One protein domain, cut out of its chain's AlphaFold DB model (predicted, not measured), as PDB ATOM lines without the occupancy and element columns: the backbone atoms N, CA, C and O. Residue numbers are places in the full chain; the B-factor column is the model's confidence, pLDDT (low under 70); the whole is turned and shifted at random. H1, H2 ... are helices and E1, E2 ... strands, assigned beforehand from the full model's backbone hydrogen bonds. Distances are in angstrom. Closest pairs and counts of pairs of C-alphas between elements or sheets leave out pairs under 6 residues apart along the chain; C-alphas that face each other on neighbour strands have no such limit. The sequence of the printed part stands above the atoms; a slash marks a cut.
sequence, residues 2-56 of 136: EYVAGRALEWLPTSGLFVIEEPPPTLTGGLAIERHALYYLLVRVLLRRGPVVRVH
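Overview. This is residues 2 to 56 of the 136 residues of an uncharacterized protein of Rathayibacter sp. VKM Ac-2630 (UniProt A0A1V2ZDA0). One long helix, H2, packs with its later half over a small ribbon of two parallel strands, E1 and E2, and a shorter helix, H1, lies off to one side of H2. The other face of the ribbon is bare of named elements, and residues 22 to 31 make a wide loop beyond the end of E1, leading back to the start of H2. The printed part has 55 residues, with two named helices and two named strands in the order H1, E1, H2, E2; its class is mixed, helices and strands. It is only just compact, close to loose, with a radius of gyration of the C-alphas of 11.8 A, and the C-alphas span 34 by 24 by 14 A.

Arrangement. Start with H1, residues 2 to 11, and look from it to H2, residues 32 to 46: they only just touch, with 3 pairs of C-alphas within 8 A, the closest being those of Ala 5 and Leu 42 at 6.5 A. H2 touches H1 with residues 38 to 42 alone. The two helices run the same way at a steep tilt of 38 degrees, only just past shallow. Next find E1, residues 18 to 21, and its parallel neighbour E2, residues 52 to 55, with 28 degrees between their directions. C-alphas 18 and 52 face each other at 4.8 A, and N 53 and O 18, at 2.8 A, and N 20 and O 53, at 2.9 A, are within hydrogen-bond range. E1, H2 and E2 form a strand-helix-strand unit, two parallel neighbour strands with a helix between them along the chain, and its crossover is right-handed. The closest C-alphas of H2 and E1 are those of Leu 46 and Phe 18, 7.0 A apart; those of H2 and E2 are Leu 46 and Val 52, 6.7 A apart. H1 and E2 are apart. In H2 every O i to N i+4 pair is within hydrogen-bond range, and in H1 5 of 6 are.

Along the chain. Find C-alpha 2 at (37.309, 21.532, 0.872); from there H1 runs 15.0 A to C-alpha 11. E1 goes from Phe 18 to Glu 21, 10.2 A. H2 begins at C-alpha 32, at (50.203, 15.989, -8.506), and runs 21.1 A to Leu 46. E2 starts at Val 52 and ends 9.6 A on, at C-alpha 55, (52.255, 4.719, 4.862).

Size, cuts and confidence. Look at Ser 15 and Gly 29 for the two C-alphas farthest apart, 34.3 A. The printed part has no cut; the link from H2 to E2 is tight, and those from H1 to E1 and from E1 to H2 are short. The mean pLDDT of the printed part is 86.4, with residues 2 to 6 and residue 8 under 70.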
ATOM      1  N   GLU A   2      37.980  21.506  -0.443       57.69
ATOM      2  CA  GLU A   2      37.309  21.532   0.872       57.69
ATOM      3  C   GLU A   2      36.137  20.548   0.988       57.69
ATOM      4  O   GLU A   2      35.991  19.901   2.016       57.69
ATOM      5  N   TYR A   3      35.368  20.342  -0.086       61.31
ATOM      6  CA  TYR A   3      34.230  19.414  -0.094       61.31
ATOM      7  C   TYR A   3      34.605  17.954   0.230       61.31
ATOM      8  O   TYR A   3      33.917  17.285   0.996       61.31
ATOM      9  N   VAL A   4      35.721  17.455  -0.318       61.84
ATOM     10  CA  VAL A   4      36.176  16.066  -0.099       61.84
ATOM     11  C   VAL A   4      36.735  15.900   1.315       61.84
ATOM     12  O   VAL A   4      36.424  14.917   1.984       61.84
ATOM     13  N   ALA A   5      37.507  16.880   1.793       61.78
ATOM     14  CA  ALA A   5      38.013  16.886   3.161       61.78
ATOM     15  C   ALA A   5      36.871  17.000   4.188       61.78
ATOM     16  O   ALA A   5      36.845  16.242   5.149       61.78
ATOM     17  N   GLY A   6      35.894  17.882   3.955       63.88
ATOM     18  CA  GLY A   6      34.724  18.069   4.818       63.88
ATOM     19  C   GLY A   6      33.889  16.797   4.957       63.88
ATOM     20  O   GLY A   6      33.637  16.354   6.073       63.88
ATOM     21  N   ARG A   7      33.568  16.141   3.836       72.88
ATOM     22  CA  ARG A   7      32.850  14.856   3.826       72.88
ATOM     23  C   ARG A   7      33.603  13.750   4.561       72.88
ATOM     24  O   ARG A   7      32.983  12.989   5.288       72.88
ATOM     25  N   ALA A   8      34.923  13.643   4.398       68.19
ATOM     26  CA  ALA A   8      35.698  12.644   5.136       68.19
ATOM     27  C   ALA A   8      35.625  12.885   6.656       68.19
ATOM     28  O   ALA A   8      35.510  11.942   7.433       68.19
ATOM     29  N   LEU A   9      35.643  14.149   7.084       72.31
ATOM     30  CA  LEU A   9      35.652  14.525   8.498       72.31
ATOM     31  C   LEU A   9      34.345  14.253   9.245       72.31
ATOM     32  O   LEU A   9      34.409  14.134  10.471       72.31
ATOM     33  N   GLU A  10      33.216  14.147   8.537       81.06
ATOM     34  CA  GLU A  10      31.911  13.760   9.101       81.06
ATOM     35  C   GLU A  10      31.911  12.318   9.619       81.06
ATOM     36  O   GLU A  10      31.296  12.025  10.640       81.06
ATOM     37  N   TRP A  11      32.625  11.422   8.933       79.38
ATOM     38  CA  TRP A  11      32.660   9.989   9.249       79.38
ATOM     39  C   TRP A  11      33.865   9.587  10.096       79.38
ATOM     40  O   TRP A  11      33.914   8.477  10.625       79.38
ATOM     41  N   LEU A  12      34.859  10.468  10.209       81.12
ATOM     42  CA  LEU A  12      36.057  10.200  10.990       81.12
ATOM     43  C   LEU A  12      35.778  10.359  12.487       81.12
ATOM     44  O   LEU A  12      35.187  11.366  12.890       81.12
ATOM     45  N   PRO A  13      36.285   9.439  13.328       81.94
ATOM     46  CA  PRO A  13      36.179   9.587  14.770       81.94
ATOM     47  C   PRO A  13      36.853  10.886  15.233       81.94
ATOM     48  O   PRO A  13      37.744  11.441  14.576       81.94
ATOM     49  N   THR A  14      36.414  11.388  16.384       83.56
ATOM     50  CA  THR A  14      36.969  12.600  17.002       83.56
ATOM     51  C   THR A  14      38.347  12.369  17.618       83.56
ATOM     52  O   THR A  14      39.089  13.330  17.787       83.56
ATOM     53  N   SER A  15      38.711  11.110  17.887       85.81
ATOM     54  CA  SER A  15      40.027  10.703  18.384       85.81
ATOM     55  C   SER A  15      40.398   9.291  17.935       85.81
ATOM     56  O   SER A  15      39.521   8.435  17.814       85.81
ATOM     57  N   GLY A  16      41.689   9.022  17.753       90.31
ATOM     58  CA  GLY A  16      42.200   7.688  17.434       90.31
ATOM     59  C   GLY A  16      43.588   7.718  16.799       90.31
ATOM     60  O   GLY A  16      44.213   8.772  16.696       90.31
ATOM     61  N   LEU A  17      44.054   6.546  16.367       93.94
ATOM     62  CA  LEU A  17      45.207   6.409  15.481       93.94
ATOM     63  C   LEU A  17      44.726   6.524  14.034       93.94
ATOM     64  O   LEU A  17      43.883   5.739  13.601       93.94
ATOM     65  N   PHE A  18      45.282   7.465  13.280       95.50
ATOM     66  CA  PHE A  18      44.960   7.632  11.869       95.50
ATOM     67  C   PHE A  18      46.087   7.077  11.006       95.50
ATOM     68  O   PHE A  18      47.230   7.498  11.132       95.50
ATOM     69  N   VAL A  19      45.765   6.150  10.109       96.81
ATOM     70  CA  VAL A  19      46.722   5.578   9.156       96.81
ATOM     71  C   VAL A  19      46.352   6.071   7.764       96.81
ATOM     72  O   VAL A  19      45.220   5.883   7.322       96.81
ATOM     73  N   ILE A  20      47.285   6.735   7.088       96.19
ATOM     74  CA  ILE A  20      47.037   7.386   5.801       96.19
ATOM     75  C   ILE A  20      48.143   7.065   4.803       96.19
ATOM     76  O   ILE A  20      49.327   7.069   5.138       96.19
ATOM     77  N   GLU A  21      47.753   6.822   3.557       95.94
ATOM     78  CA  GLU A  21      48.705   6.704   2.462       95.94
ATOM     79  C   GLU A  21      49.335   8.053   2.118       95.94
ATOM     80  O   GLU A  21      48.634   9.042   1.899       95.94
ATOM     81  N   GLU A  22      50.660   8.078   2.031       93.81
ATOM     82  CA  GLU A  22      51.402   9.224   1.523       93.81
ATOM     83  C   GLU A  22      51.510   9.160  -0.011       93.81
ATOM     84  O   GLU A  22      51.897   8.117  -0.553       93.81
ATOM     85  N   PRO A  23      51.189  10.250  -0.737       92.12
ATOM     86  CA  PRO A  23      51.463  10.313  -2.167       92.12
ATOM     87  C   PRO A  23      52.973  10.173  -2.410       92.12
ATOM     88  O   PRO A  23      53.766  10.771  -1.681       92.12
ATOM     89  N   PRO A  24      53.408   9.406  -3.426       88.31
ATOM     90  CA  PRO A  24      54.830   9.213  -3.652       88.31
ATOM     91  C   PRO A  24      55.488  10.550  -4.042       88.31
ATOM     92  O   PRO A  24      54.921  11.276  -4.861       88.31
ATOM     93  N   PRO A  25      56.710  10.849  -3.558       84.56
ATOM     94  CA  PRO A  25      57.429  12.077  -3.921       84.56
ATOM     95  C   PRO A  25      57.658  12.222  -5.431       84.56
ATOM     96  O   PRO A  25      57.814  13.318  -5.954       84.56
ATOM     97  N   THR A  26      57.679  11.090  -6.136       87.00
ATOM     98  CA  THR A  26      57.860  10.990  -7.584       87.00
ATOM     99  C   THR A  26      56.554  11.101  -8.368       87.00
ATOM    100  O   THR A  26      56.560  10.883  -9.578       87.00
ATOM    101  N   LEU A  27      55.422  11.397  -7.719       84.56
ATOM    102  CA  LEU A  27      54.145  11.562  -8.401       84.56
ATOM    103  C   LEU A  27      54.228  12.737  -9.381       84.56
ATOM    104  O   LEU A  27      54.304  13.898  -8.982       84.56
ATOM    105  N   THR A  28      54.167  12.423 -10.669       79.56
ATOM    106  CA  THR A  28      54.153  13.394 -11.765       79.56
ATOM    107  C   THR A  28      52.787  13.405 -12.454       79.56
ATOM    108  O   THR A  28      52.040  12.426 -12.412       79.56
ATOM    109  N   GLY A  29      52.426  14.534 -13.069       82.25
ATOM    110  CA  GLY A  29      51.179  14.698 -13.824       82.25
ATOM    111  C   GLY A  29      50.303  15.851 -13.334       82.25
ATOM    112  O   GLY A  29      50.536  16.431 -12.276       82.25
ATOM    113  N   GLY A  30      49.268  16.170 -14.117       77.81
ATOM    114  CA  GLY A  30      48.460  17.389 -13.961       77.81
ATOM    115  C   GLY A  30      47.627  17.504 -12.681       77.81
ATOM    116  O   GLY A  30      46.979  18.521 -12.509       77.81
ATOM    117  N   LEU A  31      47.630  16.487 -11.808       85.94
ATOM    118  CA  LEU A  31      46.950  16.509 -10.503       85.94
ATOM    119  C   LEU A  31      47.906  16.281  -9.316       85.94
ATOM    120  O   LEU A  31      47.462  16.003  -8.199       85.94
ATOM    121  N   ALA A  32      49.224  16.285  -9.550       88.88
ATOM    122  CA  ALA A  32      50.203  15.989  -8.506       88.88
ATOM    123  C   ALA A  32      50.185  17.055  -7.402       88.88
ATOM    124  O   ALA A  32      50.201  16.707  -6.220       88.88
ATOM    125  N   ILE A  33      50.097  18.334  -7.775       89.38
ATOM    126  CA  ILE A  33      50.060  19.458  -6.830       89.38
ATOM    127  C   ILE A  33      48.804  19.366  -5.963       89.38
ATOM    128  O   ILE A  33      48.888  19.425  -4.738       89.38
ATOM    129  N   GLU A  34      47.648  19.139  -6.581       90.88
ATOM    130  CA  GLU A  34      46.361  19.013  -5.907       90.88
ATOM    131  C   GLU A  34      46.354  17.832  -4.937       90.88
ATOM    132  O   GLU A  34      45.880  17.962  -3.810       90.88
ATOM    133  N   ARG A  35      46.917  16.682  -5.324       90.62
ATOM    134  CA  ARG A  35      46.993  15.504  -4.444       90.62
ATOM    135  C   ARG A  35      47.872  15.755  -3.225       90.62
ATOM    136  O   ARG A  35      47.448  15.439  -2.114       90.62
ATOM    137  N   HIS A  36      49.047  16.357  -3.407       92.38
ATOM    138  CA  HIS A  36      49.908  16.719  -2.280       92.38
ATOM    139  C   HIS A  36      49.236  17.765  -1.385       92.38
ATOM    140  O   HIS A  36      49.202  17.594  -0.169       92.38
ATOM    141  N   ALA A  37      48.635  18.807  -1.963       91.94
ATOM    142  CA  ALA A  37      47.930  19.837  -1.203       91.94
ATOM    143  C   ALA A  37      46.769  19.254  -0.377       91.94
ATOM    144  O   ALA A  37      46.637  19.565   0.809       91.94
ATOM    145  N   LEU A  38      45.957  18.370  -0.971       90.50
ATOM    146  CA  LEU A  38      44.853  17.702  -0.276       90.50
ATOM    147  C   LEU A  38      45.364  16.814   0.857       90.50
ATOM    148  O   LEU A  38      44.817  16.847   1.959       90.50
ATOM    149  N   TYR A  39      46.418  16.043   0.593       93.25
ATOM    150  CA  TYR A  39      47.057  15.192   1.585       93.25
ATOM    151  C   TYR A  39      47.534  16.002   2.797       93.25
ATOM    152  O   TYR A  39      47.167  15.687   3.929       93.25
ATOM    153  N   TYR A  40      48.279  17.090   2.575       93.31
ATOM    154  CA  TYR A  40      48.756  17.947   3.663       93.31
ATOM    155  C   TYR A  40      47.608  18.587   4.448       93.31
ATOM    156  O   TYR A  40      47.664  18.631   5.679       93.31
ATOM    157  N   LEU A  41      46.554  19.051   3.766       92.62
ATOM    158  CA  LEU A  41      45.357  19.578   4.426       92.62
ATOM    159  C   LEU A  41      44.734  18.522   5.350       92.62
ATOM    160  O   LEU A  41      44.467  18.812   6.517       92.62
ATOM    161  N   LEU A  42      44.546  17.296   4.851       91.25
ATOM    162  CA  LEU A  42      43.948  16.202   5.610       91.25
ATOM    163  C   LEU A  42      44.815  15.819   6.815       91.25
ATOM    164  O   LEU A  42      44.306  15.782   7.933       91.25
ATOM    165  N   VAL A  43      46.127  15.634   6.626       93.44
ATOM    166  CA  VAL A  43      47.071  15.328   7.715       93.44
ATOM    167  C   VAL A  43      47.017  16.394   8.809       93.44
ATOM    168  O   VAL A  43      46.924  16.051   9.984       93.44
ATOM    169  N   ARG A  44      46.996  17.686   8.455       92.88
ATOM    170  CA  ARG A  44      46.886  18.766   9.452       92.88
ATOM    171  C   ARG A  44      45.604  18.685  10.271       92.88
ATOM    172  O   ARG A  44      45.625  19.051  11.443       92.88
ATOM    173  N   VAL A  45      44.484  18.278   9.670       89.94
ATOM    174  CA  VAL A  45      43.225  18.108  10.407       89.94
ATOM    175  C   VAL A  45      43.284  16.880  11.314       89.94
ATOM    176  O   VAL A  45      42.891  16.976  12.475       89.94
ATOM    177  N   LEU A  46      43.802  15.759  10.811       91.62
ATOM    178  CA  LEU A  46      43.920  14.512  11.567       91.62
ATOM    179  C   LEU A  46      44.856  14.653  12.773       91.62
ATOM    180  O   LEU A  46      44.493  14.210  13.856       91.62
ATOM    181  N   LEU A  47      45.980  15.362  12.628       92.62
ATOM    182  CA  LEU A  47      46.920  15.632  13.725       92.62
ATOM    183  C   LEU A  47      46.284  16.383  14.905       92.62
ATOM    184  O   LEU A  47      46.751  16.259  16.031       92.62
ATOM    185  N   ARG A  48      45.199  17.138  14.682       90.75
ATOM    186  CA  ARG A  48      44.438  17.778  15.773       90.75
ATOM    187  C   ARG A  48      43.494  16.818  16.504       90.75
ATOM    188  O   ARG A  48      42.975  17.174  17.553       90.75
ATOM    189  N   ARG A  49      43.232  15.640  15.933       90.38
ATOM    190  CA  ARG A  49      42.362  14.590  16.486       90.38
ATOM    191  C   ARG A  49      43.164  13.431  17.083       90.38
ATOM    192  O   ARG A  49      42.651  12.711  17.932       90.38
ATOM    193  N   GLY A  50      44.404  13.222  16.646       92.75
ATOM    194  CA  GLY A  50      45.265  12.167  17.167       92.75
ATOM    195  C   GLY A  50      46.487  11.892  16.290       92.75
ATOM    196  O   GLY A  50      46.691  12.569  15.280       92.75
ATOM    197  N   PRO A  51      47.308  10.898  16.664       95.12
ATOM    198  CA  PRO A  51      48.511  10.554  15.920       95.12
ATOM    199  C   PRO A  51      48.216  10.107  14.486       95.12
ATOM    200  O   PRO A  51      47.247   9.386  14.233       95.12
ATOM    201  N   VAL A  52      49.090  10.499  13.557       95.81
ATOM    202  CA  VAL A  52      48.986  10.153  12.135       95.81
ATOM    203  C   VAL A  52      50.194   9.327  11.708       95.81
ATOM    204  O   VAL A  52      51.328   9.786  11.802       95.81
ATOM    205  N   VAL A  53      49.940   8.137  11.175       97.25
ATOM    206  CA  VAL A  53      50.947   7.250  10.591       97.25
ATOM    207  C   VAL A  53      50.860   7.348   9.079       97.25
ATOM    208  O   VAL A  53      49.823   7.060   8.476       97.25
ATOM    209  N   ARG A  54      51.966   7.767   8.467       96.06
ATOM    210  CA  ARG A  54      52.114   7.880   7.016       96.06
ATOM    211  C   ARG A  54      52.624   6.560   6.453       96.06
ATOM    212  O   ARG A  54      53.623   6.033   6.934       96.06
ATOM    213  N   VAL A  55      51.950   6.031   5.440       96.88
ATOM    214  CA  VAL A  55      52.255   4.719   4.862       96.88
ATOM    215  C   VAL A  55      52.539   4.859   3.375       96.88
ATOM    216  O   VAL A  55      51.761   5.454   2.637       96.88
ATOM    217  N   HIS A  56      53.643   4.275   2.913       95.25
ATOM    218  CA  HIS A  56      53.926   4.188   1.485       95.25
ATOM    219  C   HIS A  56      53.040   3.123   0.817       95.25
ATOM    220  O   HIS A  56      52.823   2.046   1.380       95.25
TER     221      HIS A  56